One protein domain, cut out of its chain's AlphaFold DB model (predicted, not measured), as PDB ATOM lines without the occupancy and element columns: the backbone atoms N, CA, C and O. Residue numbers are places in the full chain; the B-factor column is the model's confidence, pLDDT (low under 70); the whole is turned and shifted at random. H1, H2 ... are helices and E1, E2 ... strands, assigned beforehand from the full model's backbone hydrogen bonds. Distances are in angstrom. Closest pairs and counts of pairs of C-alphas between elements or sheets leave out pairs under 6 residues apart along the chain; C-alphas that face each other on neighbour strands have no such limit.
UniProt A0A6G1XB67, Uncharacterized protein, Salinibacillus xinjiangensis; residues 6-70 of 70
ATOM      1  N   GLN A   6     331.619 187.493 364.120       65.56
ATOM      2  CA  GLN A   6     331.823 187.261 365.552       65.56
ATOM      3  C   GLN A   6     331.755 188.557 366.385       65.56
ATOM      4  O   GLN A   6     331.222 188.546 367.496       65.56
ATOM      5  N   ASP A   7     332.186 189.692 365.822       63.88
ATOM      6  CA  ASP A   7     332.187 190.989 366.511       63.88
ATOM      7  C   ASP A   7     330.765 191.502 366.752       63.88
ATOM      8  O   ASP A   7     330.516 192.198 367.732       63.88
ATOM      9  N   LEU A   8     329.809 191.124 365.896       64.88
ATOM     10  CA  LEU A   8     328.392 191.430 366.107       64.88
ATOM     11  C   LEU A   8     327.851 190.754 367.375       64.88
ATOM     12  O   LEU A   8     327.014 191.338 368.059       64.88
ATOM     13  N   TYR A   9     328.348 189.563 367.717       65.31
ATOM     14  CA  TYR A   9     327.866 188.789 368.864       65.31
ATOM     15  C   TYR A   9     328.507 189.196 370.188       65.31
ATOM     16  O   TYR A   9     327.889 189.047 371.237       65.31
ATOM     17  N   HIS A  10     329.726 189.730 370.153       64.81
ATOM     18  CA  HIS A  10     330.379 190.293 371.337       64.81
ATOM     19  C   HIS A  10     329.938 191.740 371.602       64.81
ATOM     20  O   HIS A  10     330.351 192.341 372.586       64.81
ATOM     21  N   GLY A  11     329.082 192.288 370.735       66.12
ATOM     22  CA  GLY A  11     328.736 193.696 370.691       66.12
ATOM     23  C   GLY A  11     329.761 194.447 369.851       66.12
ATOM     24  O   GLY A  11     330.850 194.760 370.323       66.12
ATOM     25  N   ALA A  12     329.387 194.801 368.619       66.62
ATOM     26  CA  ALA A  12     330.270 195.530 367.701       66.62
ATOM     27  C   ALA A  12     330.815 196.830 368.322       66.62
ATOM     28  O   ALA A  12     331.928 197.252 368.020       66.62
ATOM     29  N   VAL A  13     330.040 197.420 369.236       67.31
ATOM     30  CA  VAL A  13     330.423 198.583 370.041       67.31
ATOM     31  C   VAL A  13     331.588 198.266 370.984       67.31
ATOM     32  O   VAL A  13     332.537 199.037 371.019       67.31
ATOM     33  N   LEU A  14     331.584 197.128 371.690       70.38
ATOM     34  CA  LEU A  14     332.678 196.742 372.595       70.38
ATOM     35  C   LEU A  14     333.979 196.509 371.825       70.38
ATOM     36  O   LEU A  14     335.035 196.987 372.237       70.38
ATOM     37  N   THR A  15     333.898 195.850 370.667       70.81
ATOM     38  CA  THR A  15     335.059 195.659 369.790       70.81
ATOM     39  C   THR A  15     335.617 196.999 369.304       70.81
ATOM     40  O   THR A  15     336.825 197.210 369.373       70.81
ATOM     41  N   GLN A  16     334.764 197.942 368.894       71.56
ATOM     42  CA  GLN A  16     335.217 199.275 368.477       71.56
ATOM     43  C   GLN A  16     335.790 200.102 369.633       71.56
ATOM     44  O   GLN A  16     336.803 200.773 369.453       71.56
ATOM     45  N   MET A  17     335.188 200.033 370.826       72.94
ATOM     46  CA  MET A  17     335.690 200.727 372.015       72.94
ATOM     47  C   MET A  17     337.097 200.253 372.384       72.94
ATOM     48  O   MET A  17     337.943 201.086 372.684       72.94
ATOM     49  N   THR A  18     337.378 198.948 372.279       74.00
ATOM     50  CA  THR A  18     338.722 198.402 372.565       74.00
ATOM     51  C   THR A  18     339.804 198.795 371.568       74.00
ATOM     52  O   THR A  18     340.986 198.619 371.845       74.00
ATOM     53  N   GLU A  19     339.416 199.275 370.390       75.81
ATOM     54  CA  GLU A  19     340.342 199.648 369.318       75.81
ATOM     55  C   GLU A  19     340.520 201.168 369.217       75.81
ATOM     56  O   GLU A  19     341.353 201.647 368.447       75.81
ATOM     57  N   HIS A  20     339.760 201.939 370.002       78.62
ATOM     58  CA  HIS A  20     339.847 203.390 370.006       78.62
ATOM     59  C   HIS A  20     340.997 203.869 370.916       78.62
ATOM     60  O   HIS A  20     340.926 203.669 372.127       78.62
ATOM     61  N   PRO A  21     342.019 204.587 370.401       74.06
ATOM     62  CA  PRO A  21     343.226 204.932 371.168       74.06
ATOM     63  C   PRO A  21     342.971 205.767 372.427       74.06
ATOM     64  O   PRO A  21     343.733 205.713 373.385       74.06
ATOM     65  N   SER A  22     341.909 206.574 372.421       80.44
ATOM     66  CA  SER A  22     341.543 207.425 373.561       80.44
ATOM     67  C   SER A  22     340.737 206.694 374.638       80.44
ATOM     68  O   SER A  22     340.468 207.281 375.682       80.44
ATOM     69  N   PHE A  23     340.307 205.453 374.389       77.31
ATOM     70  CA  PHE A  23     339.523 204.676 375.340       77.31
ATOM     71  C   PHE A  23     340.418 203.642 376.025       77.31
ATOM     72  O   PHE A  23     340.716 202.594 375.472       77.31
ATOM     73  N   THR A  24     340.852 203.945 377.245       79.00
ATOM     74  CA  THR A  24     341.799 203.102 377.997       79.00
ATOM     75  C   THR A  24     341.122 202.198 379.026       79.00
ATOM     76  O   THR A  24     341.773 201.349 379.632       79.00
ATOM     77  N   ALA A  25     339.815 202.364 379.241       81.50
ATOM     78  CA  ALA A  25     339.060 201.619 380.246       81.50
ATOM     79  C   ALA A  25     338.714 200.185 379.810       81.50
ATOM     80  O   ALA A  25     338.354 199.367 380.650       81.50
ATOM     81  N   LEU A  26     338.821 199.853 378.520       82.44
ATOM     82  CA  LEU A  26     338.603 198.501 378.008       82.44
ATOM     83  C   LEU A  26     339.631 198.217 376.919       82.44
ATOM     84  O   LEU A  26     339.606 198.850 375.870       82.44
ATOM     85  N   ASN A  27     340.503 197.244 377.159       82.50
ATOM     86  CA  ASN A  27     341.589 196.893 376.248       82.50
ATOM     87  C   ASN A  27     341.502 195.421 375.835       82.50
ATOM     88  O   ASN A  27     340.900 194.603 376.535       82.50
ATOM     89  N   LYS A  28     342.156 195.071 374.724       81.00
ATOM     90  CA  LYS A  28     342.468 193.677 374.373       81.00
ATOM     91  C   LYS A  28     343.875 193.356 374.896       81.00
ATOM     92  O   LYS A  28     344.844 193.841 374.315       81.00
ATOM     93  N   PRO A  29     344.015 192.605 376.005       80.62
ATOM     94  CA  PRO A  29     345.323 192.338 376.606       80.62
ATOM     95  C   PRO A  29     346.164 191.343 375.794       80.62
ATOM     96  O   PRO A  29     347.373 191.253 375.989       80.62
ATOM     97  N   ASP A  30     345.529 190.573 374.915       82.50
ATOM     98  CA  ASP A  30     346.151 189.527 374.119       82.50
ATOM     99  C   ASP A  30     345.414 189.348 372.780       82.50
ATOM    100  O   ASP A  30     344.446 190.045 372.468       82.50
ATOM    101  N   THR A  31     345.907 188.417 371.964       79.62
ATOM    102  CA  THR A  31     345.332 188.084 370.657       79.62
ATOM    103  C   THR A  31     344.216 187.036 370.744       79.62
ATOM    104  O   THR A  31     343.709 186.614 369.704       79.62
ATOM    105  N   LEU A  32     343.859 186.556 371.944       81.12
ATOM    106  CA  LEU A  32     342.815 185.553 372.130       81.12
ATOM    107  C   LEU A  32     341.443 186.211 372.001       81.12
ATOM    108  O   LEU A  32     341.118 187.223 372.624       81.12
ATOM    109  N   TYR A  33     340.605 185.610 371.166       77.50
ATOM    110  CA  TYR A  33     339.297 186.168 370.862       77.50
ATOM    111  C   TYR A  33     338.356 186.107 372.076       77.50
ATOM    112  O   TYR A  33     338.236 185.071 372.726       77.50
ATOM    113  N   GLY A  34     337.662 187.214 372.365       77.94
ATOM    114  CA  GLY A  34     336.729 187.319 373.493       77.94
ATOM    115  C   GLY A  34     337.371 187.628 374.845       77.94
ATOM    116  O   GLY A  34     336.667 187.613 375.855       77.94
ATOM    117  N   HIS A  35     338.676 187.907 374.878       84.25
ATOM    118  CA  HIS A  35     339.384 188.342 376.075       84.25
ATOM    119  C   HIS A  35     339.461 189.868 376.121       84.25
ATOM    120  O   HIS A  35     339.914 190.515 375.177       84.25
ATOM    121  N   TYR A  36     339.045 190.438 377.247       84.81
ATOM    122  CA  TYR A  36     339.056 191.874 377.487       84.81
ATOM    123  C   TYR A  36     339.669 192.176 378.853       84.81
ATOM    124  O   TYR A  36     339.605 191.358 379.770       84.81
ATOM    125  N   LEU A  37     340.263 193.356 378.992       86.00
ATOM    126  CA  LEU A  37     340.814 193.858 380.244       86.00
ATOM    127  C   LEU A  37     340.163 195.200 380.569       86.00
ATOM    128  O   LEU A  37     340.386 196.187 379.868       86.00
ATOM    129  N   VAL A  38     339.351 195.219 381.621       85.06
ATOM    130  CA  VAL A  38     338.667 196.413 382.116       85.06
ATOM    131  C   VAL A  38     339.575 197.137 383.098       85.06
ATOM    132  O   VAL A  38     340.119 196.515 384.009       85.06
ATOM    133  N   ASN A  39     339.744 198.445 382.907       83.94
ATOM    134  CA  ASN A  39     340.533 199.343 383.753       83.94
ATOM    135  C   ASN A  39     341.966 198.865 384.048       83.94
ATOM    136  O   ASN A  39     342.575 199.332 385.000       83.94
ATOM    137  N   HIS A  40     342.522 197.983 383.213       83.81
ATOM    138  CA  HIS A  40     343.826 197.331 383.408       83.81
ATOM    139  C   HIS A  40     343.894 196.313 384.562       83.81
ATOM    140  O   HIS A  40     344.971 195.795 384.842       83.81
ATOM    141  N   GLU A  41     342.765 195.972 385.183       83.50
ATOM    142  CA  GLU A  41     342.730 195.158 386.406       83.50
ATOM    143  C   GLU A  41     341.847 193.915 386.258       83.50
ATOM    144  O   GLU A  41     342.257 192.812 386.618       83.50
ATOM    145  N   THR A  42     340.648 194.058 385.686       83.38
ATOM    146  CA  THR A  42     339.669 192.965 385.627       83.38
ATOM    147  C   THR A  42     339.672 192.303 384.260       83.38
ATOM    148  O   THR A  42     339.321 192.919 383.250       83.38
ATOM    149  N   ARG A  43     340.035 191.020 384.212       84.75
ATOM    150  CA  ARG A  43     340.021 190.247 382.970       84.75
ATOM    151  C   ARG A  43     338.643 189.635 382.742       84.75
ATOM    152  O   ARG A  43     338.174 188.830 383.539       84.75
ATOM    153  N   LEU A  44     338.019 189.984 381.625       81.31
ATOM    154  CA  LEU A  44     336.738 189.439 381.196       81.31
ATOM    155  C   LEU A  44     336.944 188.458 380.046       81.31
ATOM    156  O   LEU A  44     337.655 188.746 379.085       81.31
ATOM    157  N   PHE A  45     336.270 187.315 380.134       83.25
ATOM    158  CA  PHE A  45     336.152 186.371 379.032       83.25
ATOM    159  C   PHE A  45     334.691 186.264 378.606       83.25
ATOM    160  O   PHE A  45     333.839 185.790 379.360       83.25
ATOM    161  N   VAL A  46     334.407 186.700 377.383       76.44
ATOM    162  CA  VAL A  46     333.078 186.626 376.779       76.44
ATOM    163  C   VAL A  46     333.030 185.389 375.895       76.44
ATOM    164  O   VAL A  46     333.643 185.339 374.829       76.44
ATOM    165  N   LYS A  47     332.301 184.368 376.353       75.44
ATOM    166  CA  LYS A  47     332.092 183.140 375.586       75.44
ATOM    167  C   LYS A  47     330.849 183.268 374.713       75.44
ATOM    168  O   LYS A  47     329.736 183.353 375.226       75.44
ATOM    169  N   TYR A  48     331.042 183.187 373.403       70.62
ATOM    170  CA  TYR A  48     329.947 183.094 372.445       70.62
ATOM    171  C   TYR A  48     329.284 181.704 372.457       70.62
ATOM    172  O   TYR A  48     329.960 180.670 372.488       70.62
ATOM    173  N   LEU A  49     327.949 181.684 372.407       65.12
ATOM    174  CA  LEU A  49     327.117 180.494 372.241       65.12
ATOM    175  C   LEU A  49     326.159 180.732 371.066       65.12
ATOM    176  O   LEU A  49     325.425 181.712 371.048       65.12
ATOM    177  N   THR A  50     326.150 179.819 370.092       67.06
ATOM    178  CA  THR A  50     325.247 179.847 368.922       67.06
ATOM    179  C   THR A  50     323.842 179.322 369.227       67.06
ATOM    180  O   THR A  50     322.957 179.401 368.379       67.06
ATOM    181  N   LYS A  51     323.633 178.734 370.410       71.44
ATOM    182  CA  LYS A  51     322.339 178.191 370.833       71.44
ATOM    183  C   LYS A  51     321.512 179.281 371.509       71.44
ATOM    184  O   LYS A  51     322.002 179.918 372.438       71.44
ATOM    185  N   GLU A  52     320.249 179.421 371.104       67.25
ATOM    186  CA  GLU A  52     319.239 180.306 371.711       67.25
ATOM    187  C   GLU A  52     318.786 179.837 373.107       67.25
ATOM    188  O   GLU A  52     317.600 179.706 373.394       67.25
ATOM    189  N   THR A  53     319.711 179.496 373.998       63.09
ATOM    190  CA  THR A  53     319.336 178.942 375.299       63.09
ATOM    191  C   THR A  53     320.279 179.432 376.381       63.09
ATOM    192  O   THR A  53     321.277 178.775 376.675       63.09
ATOM    193  N   SER A  54     319.954 180.591 376.953       61.19
ATOM    194  CA  SER A  54     319.967 180.907 378.394       61.19
ATOM    195  C   SER A  54     320.160 182.412 378.604       61.19
ATOM    196  O   SER A  54     320.744 183.100 377.767       61.19
ATOM    197  N   SER A  55     319.688 182.921 379.742       70.00
ATOM    198  CA  SER A  55     320.050 184.245 380.246       70.00
ATOM    199  C   SER A  55     321.573 184.383 380.365       70.00
ATOM    200  O   SER A  55     322.297 183.393 380.492       70.00
ATOM    201  N   TRP A  56     322.081 185.615 380.352       68.94
ATOM    202  CA  TRP A  56     323.495 185.870 380.624       68.94
ATOM    203  C   TRP A  56     323.893 185.267 381.975       68.94
ATOM    204  O   TRP A  56     323.254 185.526 382.992       68.94
ATOM    205  N   ASN A  57     324.940 184.443 381.969       71.44
ATOM    206  CA  ASN A  57     325.487 183.822 383.169       71.44
ATOM    207  C   ASN A  57     326.865 184.417 383.441       71.44
ATOM    208  O   ASN A  57     327.756 184.340 382.593       71.44
ATOM    209  N   PHE A  58     327.044 184.964 384.637       77.75
ATOM    210  CA  PHE A  58     328.305 185.539 385.082       77.75
ATOM    211  C   PHE A  58     328.910 184.638 386.155       77.75
ATOM    212  O   PHE A  58     328.203 184.145 387.035       77.75
ATOM    213  N   LYS A  59     330.217 184.393 386.065       80.50
ATOM    214  CA  LYS A  59     330.975 183.695 387.103       80.50
ATOM    215  C   LYS A  59     331.882 184.709 387.775       80.50
ATOM    216  O   LYS A  59     332.681 185.333 387.089       80.50
ATOM    217  N   PHE A  60     331.747 184.822 389.087       81.88
ATOM    218  CA  PHE A  60     332.570 185.682 389.926       81.88
ATOM    219  C   PHE A  60     333.388 184.812 390.879       81.88
ATOM    220  O   PHE A  60     332.923 183.759 391.329       81.88
ATOM    221  N   SER A  61     334.599 185.252 391.190       84.38
ATOM    222  CA  SER A  61     335.335 184.805 392.368       84.38
ATOM    223  C   SER A  61     334.684 185.344 393.646       84.38
ATOM    224  O   SER A  61     333.857 186.258 393.613       84.38
ATOM    225  N   LEU A  62     335.050 184.769 394.794       86.00
ATOM    226  CA  LEU A  62     334.530 185.222 396.085       86.00
ATOM    227  C   LEU A  62     334.923 186.684 396.367       86.00
ATOM    228  O   LEU A  62     334.096 187.455 396.847       86.00
ATOM    229  N   ASP A  63     336.153 187.064 396.016       84.12
ATOM    230  CA  ASP A  63     336.694 188.409 396.236       84.12
ATOM    231  C   ASP A  63     335.967 189.461 395.379       84.12
ATOM    232  O   ASP A  63     335.626 190.538 395.867       84.12
ATOM    233  N   GLU A  64     335.651 189.131 394.122       81.19
ATOM    234  CA  GLU A  64     334.843 189.989 393.240       81.19
ATOM    235  C   GLU A  64     333.409 190.155 393.760       81.19
ATOM    236  O   GLU A  64     332.824 191.229 393.662       81.19
ATOM    237  N   LEU A  65     332.834 189.110 394.355       84.62
ATOM    238  CA  LEU A  65     331.518 189.190 394.988       84.62
ATOM    239  C   LEU A  65     331.518 190.136 396.195       84.62
ATOM    240  O   LEU A  65     330.572 190.902 396.377       84.62
ATOM    241  N   GLN A  66     332.579 190.105 397.002       87.19
ATOM    242  CA  GLN A  66     332.729 190.980 398.166       87.19
ATOM    243  C   GLN A  66     332.946 192.448 397.780       87.19
ATOM    244  O   GLN A  66     332.483 193.335 398.495       87.19
ATOM    245  N   SER A  67     333.630 192.723 396.665       80.19
ATOM    246  CA  SER A  67     333.887 194.097 396.219       80.19
ATOM    247  C   SER A  67     332.637 194.799 395.679       80.19
ATOM    248  O   SER A  67     332.517 196.009 395.840       80.19
ATOM    249  N   ILE A  68     331.687 194.053 395.105       81.38
ATOM    250  CA  ILE A  68     330.410 194.584 394.590       81.38
ATOM    251  C   ILE A  68     329.444 194.985 395.722       81.38
ATOM    252  O   ILE A  68     328.577 195.829 395.521       81.38
ATOM    253  N   GLN A  69     329.558 194.374 396.907       74.38
ATOM    254  CA  GLN A  69     328.646 194.608 398.038       74.38
ATOM    255  C   GLN A  69     329.008 195.826 398.912       74.38
ATOM    256  O   GLN A  69     328.325 196.070 399.908       74.38
ATOM    257  N   LYS A  70     330.070 196.563 398.575       54.00
ATOM    258  CA  LYS A  70     330.490 197.798 399.257       54.00
ATOM    259  C   LYS A  70     329.969 199.038 398.546       54.00
ATOM    260  O   LYS A  70     329.643 199.998 399.277       54.00
TER     261      LYS A  70
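What this domain is: This is residues 6 to 70 of the 70 residues of an uncharacterized protein of Salinibacillus xinjiangensis (UniProt A0A6G1XB67). A small two-stranded hairpin, E1 and E2, lies in the middle, with the helices H1 and H2 beyond it at one end and a lone helix, H3, at the opposite end. The long link from E2 to H3 swings out to one side as a wide loop, in which residues 51 to 57 stick out, and contacts between the named elements are few. The printed part has 65 residues with three named helices and two named strands, in the order H1, H2, E1, E2, H3; the sheet's order is E1 - E2, antiparallel. The class is mixed, helices and strands, with under half of the residues in named elements. The whole is only just loose, close to compact, with a radius of gyration of the C-alphas of 13.4 A and spans of 34 by 31 by 18 A.

How they stand to each other: E1, residues 35 to 38, and E2, residues 42 to 45, form a hairpin of antiparallel neighbour strands, with 154 degrees between their directions. C-alphas 37 and 43 face each other at 4.6 A. N 38 and O 42 are within hydrogen-bond range at 2.8 A, and so are N 36 and O 44 at 2.9 A. Residues 26 to 27, too short a stretch to be a named strand, pair antiparallel with residues 37 to 38 of E1. H2, residues 12 to 19, is near E1, with 5 pairs of C-alphas within 10 A, but is apart from E2. H1, residues 6 to 9, is close to H2 but not clearly touching it; their closest C-alphas, those of Asp 7 and Thr 15, are 6.4 A apart. H3, residues 62 to 68, is apart from H1, H2 and E1. In H2 and H3 every O i to N i+4 pair is within hydrogen-bond range; H1 is too short for such a pair, and its 1 pair of O i and N i+3 is within range.

Where its parts are: E1 runs 10.1 A from C-alpha 35 at (339.384, 188.342, 376.075) to C-alpha 38, and E2, from Thr 42 to Phe 45, runs 10.0 A. H2 spans 11.0 A and H3 10.3 A, while H1 spans 5.4 A. H1 begins at C-alpha 6 at (331.823, 187.261, 365.552), and H3 ends at C-alpha 68 at (330.410, 194.584, 394.590).

The domain as a whole: The two C-alphas farthest apart, those of Ser 22 and Thr 53, are 36.2 A apart. The printed part has no cut. The links from H2 to E1, 15 residues, and from E2 to H3, 16 residues, are long; those from H1 to H2 and from E1 to E2 are tight. Residues 51 to 57 stand free, and so do residues 65 to 70, of which 65 to 68 belong to H3. The mean pLDDT of the printed part is 76.1, and it is under 70 at residues 6 to 13, 49 to 50, 52 to 54, 56 and 70.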